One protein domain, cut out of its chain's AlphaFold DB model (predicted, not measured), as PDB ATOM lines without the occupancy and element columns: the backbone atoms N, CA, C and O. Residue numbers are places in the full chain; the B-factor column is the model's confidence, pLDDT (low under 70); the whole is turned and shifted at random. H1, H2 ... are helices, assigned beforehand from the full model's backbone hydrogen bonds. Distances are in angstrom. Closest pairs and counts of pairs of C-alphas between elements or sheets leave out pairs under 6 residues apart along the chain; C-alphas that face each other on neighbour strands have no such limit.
ATOM      1  N   GLU A   3       6.282 -35.311 -53.998       51.53
ATOM      2  CA  GLU A   3       6.378 -36.197 -52.816       51.53
ATOM      3  C   GLU A   3       5.076 -36.390 -52.012       51.53
ATOM      4  O   GLU A   3       4.902 -37.401 -51.331       51.53
ATOM      5  N   ASN A   4       4.141 -35.437 -52.071       56.41
ATOM      6  CA  ASN A   4       2.904 -35.503 -51.287       56.41
ATOM      7  C   ASN A   4       1.825 -36.399 -51.916       56.41
ATOM      8  O   ASN A   4       0.991 -36.936 -51.183       56.41
ATOM      9  N   GLU A   5       1.830 -36.570 -53.239       56.75
ATOM     10  CA  GLU A   5       0.842 -37.409 -53.932       56.75
ATOM     11  C   GLU A   5       1.145 -38.897 -53.707       56.75
ATOM     12  O   GLU A   5       0.252 -39.655 -53.314       56.75
ATOM     13  N   ASP A   6       2.424 -39.278 -53.775       70.81
ATOM     14  CA  ASP A   6       2.887 -40.651 -53.548       70.81
ATOM     15  C   ASP A   6       2.566 -41.157 -52.131       70.81
ATOM     16  O   ASP A   6       2.168 -42.308 -51.935       70.81
ATOM     17  N   ILE A   7       2.680 -40.293 -51.115       77.00
ATOM     18  CA  ILE A   7       2.390 -40.651 -49.716       77.00
ATOM     19  C   ILE A   7       0.891 -40.904 -49.501       77.00
ATOM     20  O   ILE A   7       0.513 -41.818 -48.756       77.00
ATOM     21  N   GLU A   8       0.021 -40.110 -50.125       77.69
ATOM     22  CA  GLU A   8      -1.429 -40.279 -50.005       77.69
ATOM     23  C   GLU A   8      -1.931 -41.526 -50.747       77.69
ATOM     24  O   GLU A   8      -2.811 -42.234 -50.238       77.69
ATOM     25  N   GLU A   9      -1.339 -41.872 -51.890       80.31
ATOM     26  CA  GLU A   9      -1.620 -43.138 -52.573       80.31
ATOM     27  C   GLU A   9      -1.171 -44.348 -51.746       80.31
ATOM     28  O   GLU A   9      -1.962 -45.272 -51.521       80.31
ATOM     29  N   LEU A  10       0.028 -44.301 -51.157       82.50
ATOM     30  CA  LEU A  10       0.541 -45.368 -50.291       82.50
ATOM     31  C   LEU A  10      -0.353 -45.607 -49.066       82.50
ATOM     32  O   LEU A  10      -0.613 -46.750 -48.680       82.50
ATOM     33  N   LYS A  11      -0.885 -44.535 -48.462       82.81
ATOM     34  CA  LYS A  11      -1.860 -44.638 -47.362       82.81
ATOM     35  C   LYS A  11      -3.155 -45.312 -47.811       82.81
ATOM     36  O   LYS A  11      -3.707 -46.126 -47.061       82.81
ATOM     37  N   LYS A  12      -3.658 -44.990 -49.008       87.12
ATOM     38  CA  LYS A  12      -4.861 -45.622 -49.576       87.12
ATOM     39  C   LYS A  12      -4.627 -47.107 -49.849       87.12
ATOM     40  O   LYS A  12      -5.492 -47.916 -49.518       87.12
ATOM     41  N   GLU A  13      -3.465 -47.488 -50.373       83.12
ATOM     42  CA  GLU A  13      -3.098 -48.893 -50.576       83.12
ATOM     43  C   GLU A  13      -2.963 -49.669 -49.263       83.12
ATOM     44  O   GLU A  13      -3.510 -50.764 -49.125       83.12
ATOM     45  N   LEU A  14      -2.290 -49.091 -48.264       83.00
ATOM     46  CA  LEU A  14      -2.126 -49.718 -46.955       83.00
ATOM     47  C   LEU A  14      -3.479 -49.975 -46.280       83.00
ATOM     48  O   LEU A  14      -3.665 -51.026 -45.665       83.00
ATOM     49  N   LYS A  15      -4.451 -49.066 -46.438       86.44
ATOM     50  CA  LYS A  15      -5.817 -49.227 -45.909       86.44
ATOM     51  C   LYS A  15      -6.601 -50.373 -46.560       86.44
ATOM     52  O   LYS A  15      -7.462 -50.940 -45.890       86.44
ATOM     53  N   LYS A  16      -6.289 -50.752 -47.806       90.88
ATOM     54  CA  LYS A  16      -6.925 -51.883 -48.513       90.88
ATOM     55  C   LYS A  16      -6.409 -53.253 -48.049       90.88
ATOM     56  O   LYS A  16      -7.084 -54.257 -48.246       90.88
ATOM     57  N   LEU A  17      -5.233 -53.306 -47.420       87.75
ATOM     58  CA  LEU A  17      -4.629 -54.549 -46.928       87.75
ATOM     59  C   LEU A  17      -5.231 -54.998 -45.590       87.75
ATOM     60  O   LEU A  17      -5.615 -54.171 -44.754       87.75
ATOM     61  N   LYS A  18      -5.235 -56.319 -45.357       87.75
ATOM     62  CA  LYS A  18      -5.579 -56.912 -44.056       87.75
ATOM     63  C   LYS A  18      -4.586 -56.443 -42.978       87.75
ATOM     64  O   LYS A  18      -3.422 -56.195 -43.295       87.75
ATOM     65  N   PRO A  19      -4.992 -56.364 -41.696       86.12
ATOM     66  CA  PRO A  19      -4.148 -55.815 -40.629       86.12
ATOM     67  C   PRO A  19      -2.757 -56.458 -40.518       86.12
ATOM     68  O   PRO A  19      -1.768 -55.753 -40.332       86.12
ATOM     69  N   LYS A  20      -2.665 -57.783 -40.689       85.56
ATOM     70  CA  LYS A  20      -1.400 -58.532 -40.620       85.56
ATOM     71  C   LYS A  20      -0.445 -58.174 -41.767       85.56
ATOM     72  O   LYS A  20       0.735 -57.929 -41.527       85.56
ATOM     73  N   ASP A  21      -0.968 -58.071 -42.986       85.56
ATOM     74  CA  ASP A  21      -0.180 -57.753 -44.185       85.56
ATOM     75  C   ASP A  21       0.220 -56.274 -44.217       85.56
ATOM     76  O   ASP A  21       1.342 -55.932 -44.587       85.56
ATOM     77  N   ARG A  22      -0.660 -55.392 -43.730       86.25
ATOM     78  CA  ARG A  22      -0.361 -53.971 -43.517       86.25
ATOM     79  C   ARG A  22       0.812 -53.789 -42.556       86.25
ATOM     80  O   ARG A  22       1.708 -53.000 -42.832       86.25
ATOM     81  N   LEU A  23       0.822 -54.530 -41.447       83.69
ATOM     82  CA  LEU A  23       1.884 -54.443 -40.445       83.69
ATOM     83  C   LEU A  23       3.227 -54.951 -40.987       83.69
ATOM     84  O   LEU A  23       4.263 -54.360 -40.693       83.69
ATOM     85  N   LYS A  24       3.212 -55.996 -41.825       88.88
ATOM     86  CA  LYS A  24       4.407 -56.484 -42.523       88.88
ATOM     87  C   LYS A  24       4.963 -55.432 -43.492       88.88
ATOM     88  O   LYS A  24       6.127 -55.066 -43.376       88.88
ATOM     89  N   LYS A  25       4.112 -54.875 -44.362       84.69
ATOM     90  CA  LYS A  25       4.505 -53.848 -45.345       84.69
ATOM     91  C   LYS A  25       5.028 -52.570 -44.669       84.69
ATOM     92  O   LYS A  25       5.978 -51.964 -45.150       84.69
ATOM     93  N   LEU A  26       4.461 -52.183 -43.520       85.94
ATOM     94  CA  LEU A  26       4.951 -51.051 -42.719       85.94
ATOM     95  C   LEU A  26       6.333 -51.302 -42.102       85.94
ATOM     96  O   LEU A  26       7.143 -50.380 -42.058       85.94
ATOM     97  N   LYS A  27       6.620 -52.527 -41.640       86.38
ATOM     98  CA  LYS A  27       7.957 -52.884 -41.140       86.38
ATOM     99  C   LYS A  27       9.004 -52.836 -42.250       86.38
ATOM    100  O   LYS A  27      10.037 -52.210 -42.056       86.38
ATOM    101  N   GLU A  28       8.700 -53.408 -43.413       87.44
ATOM    102  CA  GLU A  28       9.588 -53.384 -44.585       87.44
ATOM    103  C   GLU A  28       9.874 -51.946 -45.056       87.44
ATOM    104  O   GLU A  28      11.019 -51.600 -45.335       87.44
ATOM    105  N   LEU A  29       8.857 -51.074 -45.089       86.44
ATOM    106  CA  LEU A  29       9.040 -49.645 -45.385       86.44
ATOM    107  C   LEU A  29       9.904 -48.939 -44.332       86.44
ATOM    108  O   LEU A  29      10.716 -48.086 -44.675       86.44
ATOM    109  N   GLY A  30       9.734 -49.289 -43.056       78.19
ATOM    110  CA  GLY A  30      10.561 -48.760 -41.976       78.19
ATOM    111  C   GLY A  30      12.027 -49.177 -42.096       78.19
ATOM    112  O   GLY A  30      12.910 -48.355 -41.877       78.19
ATOM    113  N   GLU A  31      12.296 -50.427 -42.469       85.38
ATOM    114  CA  GLU A  31      13.657 -50.925 -42.701       85.38
ATOM    115  C   GLU A  31      14.308 -50.269 -43.921       85.38
ATOM    116  O   GLU A  31      15.453 -49.833 -43.822       85.38
ATOM    117  N   LYS A  32      13.571 -50.101 -45.027       83.62
ATOM    118  CA  LYS A  32      14.064 -49.370 -46.207       83.62
ATOM    119  C   LYS A  32      14.447 -47.932 -45.878       83.62
ATOM    120  O   LYS A  32      15.553 -47.519 -46.194       83.62
ATOM    121  N   ARG A  33      13.592 -47.205 -45.151       85.56
ATOM    122  CA  ARG A  33      13.898 -45.831 -44.720       85.56
ATOM    123  C   ARG A  33      15.120 -45.754 -43.811       85.56
ATOM    124  O   ARG A  33      15.863 -44.788 -43.878       85.56
ATOM    125  N   LYS A  34      15.340 -46.758 -42.954       84.00
ATOM    126  CA  LYS A  34      16.561 -46.824 -42.137       84.00
ATOM    127  C   LYS A  34      17.806 -47.019 -42.996       84.00
ATOM    128  O   LYS A  34      18.807 -46.375 -42.717       84.00
ATOM    129  N   ALA A  35      17.744 -47.880 -44.010       84.81
ATOM    130  CA  ALA A  35      18.849 -48.062 -44.949       84.81
ATOM    131  C   ALA A  35      19.129 -46.769 -45.735       84.81
ATOM    132  O   ALA A  35      20.261 -46.309 -45.747       84.81
ATOM    133  N   GLU A  36      18.085 -46.121 -46.262       81.44
ATOM    134  CA  GLU A  36      18.195 -44.828 -46.952       81.44
ATOM    135  C   GLU A  36      18.807 -43.743 -46.050       81.44
ATOM    136  O   GLU A  36      19.659 -42.987 -46.500       81.44
ATOM    137  N   MET A  37      18.432 -43.679 -44.765       81.38
ATOM    138  CA  MET A  37      19.055 -42.741 -43.818       81.38
ATOM    139  C   MET A  37      20.543 -43.027 -43.603       81.38
ATOM    140  O   MET A  37      21.321 -42.085 -43.523       81.38
ATOM    141  N   VAL A  38      20.951 -44.298 -43.532       87.50
ATOM    142  CA  VAL A  38      22.371 -44.664 -43.396       87.50
ATOM    143  C   VAL A  38      23.163 -44.261 -44.641       87.50
ATOM    144  O   VAL A  38      24.258 -43.717 -44.507       87.50
ATOM    145  N   ASP A  39      22.605 -44.474 -45.833       86.81
ATOM    146  CA  ASP A  39      23.240 -44.079 -47.094       86.81
ATOM    147  C   ASP A  39      23.358 -42.549 -47.209       86.81
ATOM    148  O   ASP A  39      24.399 -42.030 -47.616       86.81
ATOM    149  N   ILE A  40      22.324 -41.810 -46.789       85.81
ATOM    150  CA  ILE A  40      22.346 -40.342 -46.728       85.81
ATOM    151  C   ILE A  40      23.393 -39.854 -45.720       85.81
ATOM    152  O   ILE A  40      24.181 -38.971 -46.048       85.81
ATOM    153  N   ASP A  41      23.448 -40.435 -44.521       83.50
ATOM    154  CA  ASP A  41      24.446 -40.077 -43.507       83.50
ATOM    155  C   ASP A  41      25.876 -40.329 -44.008       83.50
ATOM    156  O   ASP A  41      26.792 -39.562 -43.700       83.50
ATOM    157  N   GLN A  42      26.080 -41.393 -44.789       88.75
ATOM    158  CA  GLN A  42      27.367 -41.683 -45.411       88.75
ATOM    159  C   GLN A  42      27.720 -40.634 -46.473       88.75
ATOM    160  O   GLN A  42      28.815 -40.076 -46.426       88.75
ATOM    161  N   LEU A  43      26.778 -40.288 -47.356       89.81
ATOM    162  CA  LEU A  43      26.955 -39.227 -48.353       89.81
ATOM    163  C   LEU A  43      27.249 -37.866 -47.714       89.81
ATOM    164  O   LEU A  43      28.087 -37.123 -48.223       89.81
ATOM    165  N   ILE A  44      26.602 -37.537 -46.591       85.94
ATOM    166  CA  ILE A  44      26.871 -36.301 -45.844       85.94
ATOM    167  C   ILE A  44      28.311 -36.304 -45.330       85.94
ATOM    168  O   ILE A  44      29.029 -35.332 -45.542       85.94
ATOM    169  N   LYS A  45      28.761 -37.396 -44.701       89.50
ATOM    170  CA  LYS A  45      30.139 -37.504 -44.190       89.50
ATOM    171  C   LYS A  45      31.185 -37.405 -45.293       89.50
ATOM    172  O   LYS A  45      32.210 -36.754 -45.095       89.50
ATOM    173  N   ASP A  46      30.934 -38.051 -46.425       88.62
ATOM    174  CA  ASP A  46      31.832 -37.994 -47.576       88.62
ATOM    175  C   ASP A  46      31.878 -36.561 -48.137       88.62
ATOM    176  O   ASP A  46      32.961 -36.001 -48.298       88.62
ATOM    177  N   SER A  47      30.725 -35.894 -48.257       87.44
ATOM    178  CA  SER A  47      30.643 -34.486 -48.683       87.44
ATOM    179  C   SER A  47      31.341 -33.523 -47.709       87.44
ATOM    180  O   SER A  47      32.031 -32.597 -48.127       87.44
ATOM    181  N   GLU A  48      31.208 -33.730 -46.395       81.94
ATOM    182  CA  GLU A  48      31.914 -32.935 -45.378       81.94
ATOM    183  C   GLU A  48      33.436 -33.092 -45.470       81.94
ATOM    184  O   GLU A  48      34.189 -32.157 -45.179       81.94
ATOM    185  N   LYS A  49      33.906 -34.287 -45.832       84.62
ATOM    186  CA  LYS A  49      35.328 -34.567 -46.023       84.62
ATOM    187  C   LYS A  49      35.854 -33.900 -47.294       84.62
ATOM    188  O   LYS A  49      36.952 -33.340 -47.261       84.62
ATOM    189  N   ASP A  50      35.072 -33.915 -48.366       78.94
ATOM    190  CA  ASP A  50      35.428 -33.259 -49.622       78.94
ATOM    191  C   ASP A  50      35.500 -31.736 -49.444       78.94
ATOM    192  O   ASP A  50      36.522 -31.144 -49.783       78.94
ATOM    193  N   LEU A  51      34.532 -31.115 -48.756       77.25
ATOM    194  CA  LEU A  51      34.570 -29.681 -48.423       77.25
ATOM    195  C   LEU A  51      35.813 -29.281 -47.615       77.25
ATOM    196  O   LEU A  51      36.418 -28.238 -47.858       77.25
ATOM    197  N   LYS A  52      36.227 -30.112 -46.650       73.38
ATOM    198  CA  LYS A  52      37.476 -29.880 -45.902       73.38
ATOM    199  C   LYS A  52      38.702 -29.955 -46.806       73.38
ATOM    200  O   LYS A  52      39.668 -29.238 -46.573       73.38
ATOM    201  N   THR A  53      38.671 -30.826 -47.807       70.81
ATOM    202  CA  THR A  53      39.773 -30.998 -48.757       70.81
ATOM    203  C   THR A  53      39.834 -29.830 -49.743       70.81
ATOM    204  O   THR A  53      40.921 -29.326 -50.011       70.81
ATOM    205  N   GLU A  54      38.684 -29.342 -50.219       65.38
ATOM    206  CA  GLU A  54      38.587 -28.146 -51.066       65.38
ATOM    207  C   GLU A  54      39.063 -26.883 -50.342       65.38
ATOM    208  O   GLU A  54      39.866 -26.140 -50.895       65.38
ATOM    209  N   ALA A  55      38.669 -26.678 -49.080       63.44
ATOM    210  CA  ALA A  55      39.128 -25.532 -48.292       63.44
ATOM    211  C   ALA A  55      40.661 -25.500 -48.139       63.44
ATOM    212  O   ALA A  55      41.286 -24.448 -48.258       63.44
ATOM    213  N   VAL A  56      41.280 -26.666 -47.933       64.00
ATOM    214  CA  VAL A  56      42.744 -26.797 -47.883       64.00
ATOM    215  C   VAL A  56      43.370 -26.526 -49.255       64.00
ATOM    216  O   VAL A  56      44.425 -25.901 -49.336       64.00
ATOM    217  N   ALA A  57      42.735 -26.960 -50.345       59.50
ATOM    218  CA  ALA A  57      43.220 -26.691 -51.697       59.50
ATOM    219  C   ALA A  57      43.155 -25.195 -52.056       59.50
ATOM    220  O   ALA A  57      44.093 -24.683 -52.665       59.50
ATOM    221  N   GLU A  58      42.098 -24.485 -51.649       61.09
ATOM    222  CA  GLU A  58      41.984 -23.031 -51.825       61.09
ATOM    223  C   GLU A  58      43.016 -22.255 -50.996       61.09
ATOM    224  O   GLU A  58      43.569 -21.268 -51.478       61.09
ATOM    225  N   GLU A  59      43.326 -22.705 -49.777       61.16
ATOM    226  CA  GLU A  59      44.327 -22.063 -48.914       61.16
ATOM    227  C   GLU A  59      45.764 -22.244 -49.441       61.16
ATOM    228  O   GLU A  59      46.598 -21.347 -49.311       61.16
ATOM    229  N   ILE A  60      46.049 -23.383 -50.083       57.31
ATOM    230  CA  ILE A  60      47.364 -23.701 -50.665       57.31
ATOM    231  C   ILE A  60      47.527 -23.111 -52.077       57.31
ATOM    232  O   ILE A  60      48.657 -22.959 -52.556       57.31
ATOM    233  N   ALA A  61      46.431 -22.769 -52.762       53.94
ATOM    234  CA  ALA A  61      46.495 -22.190 -54.097       53.94
ATOM    235  C   ALA A  61      47.267 -20.853 -54.062       53.94
ATOM    236  O   ALA A  61      46.877 -19.923 -53.347       53.94
TER     237      ALA A  61
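Overview. This is residues 3 to 61 of the 171 residues of an uncharacterized protein of Candidatus Woesearchaeota archaeon (UniProt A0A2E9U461). One long helix, H2, makes the length of this model, and a shorter helix, H1, folds back from its first end as the short arm of a narrow, open V. Residues 3 to 12 of H1 and 27 to 61 stand free. The printed part has 59 residues, two named helices in the order H1, H2 and no named strand: all helix. It is extended, with a radius of gyration of the C-alphas of 19.9 A and spans of 63 by 21 by 5 A.

Along the chain. Find C-alpha 19 at (-4.148, -55.815, -40.629); from there H2, residues 19 to 60, runs 61.5 A to C-alpha 60 at (47.364, -23.701, -50.665). H1, residues 3 to 16, begins at C-alpha 3 at (6.378, -36.197, -52.816) and is 21.0 A long.

Arrangement. Look at the C-alphas of Leu 14 and Arg 22, the closest of H1 and H2, 5.7 A apart. The helices only just touch, with 3 pairs of C-alphas within 8 A, through residues 14 to 15 and 22 to 25 alone. They form a helical hairpin, at a shallow tilt of 22 degrees, opposite ways. Every O i to N i+4 pair is within hydrogen-bond range in H2, and 9 of 10 in H1.

Size, cuts and confidence. The C-alphas of Lys 18 and Ala 61, the two farthest apart, are 63.4 A apart. The printed part has no cut, and the link is tight. Residues 3 to 5 and 54 to 61 have pLDDT under 70.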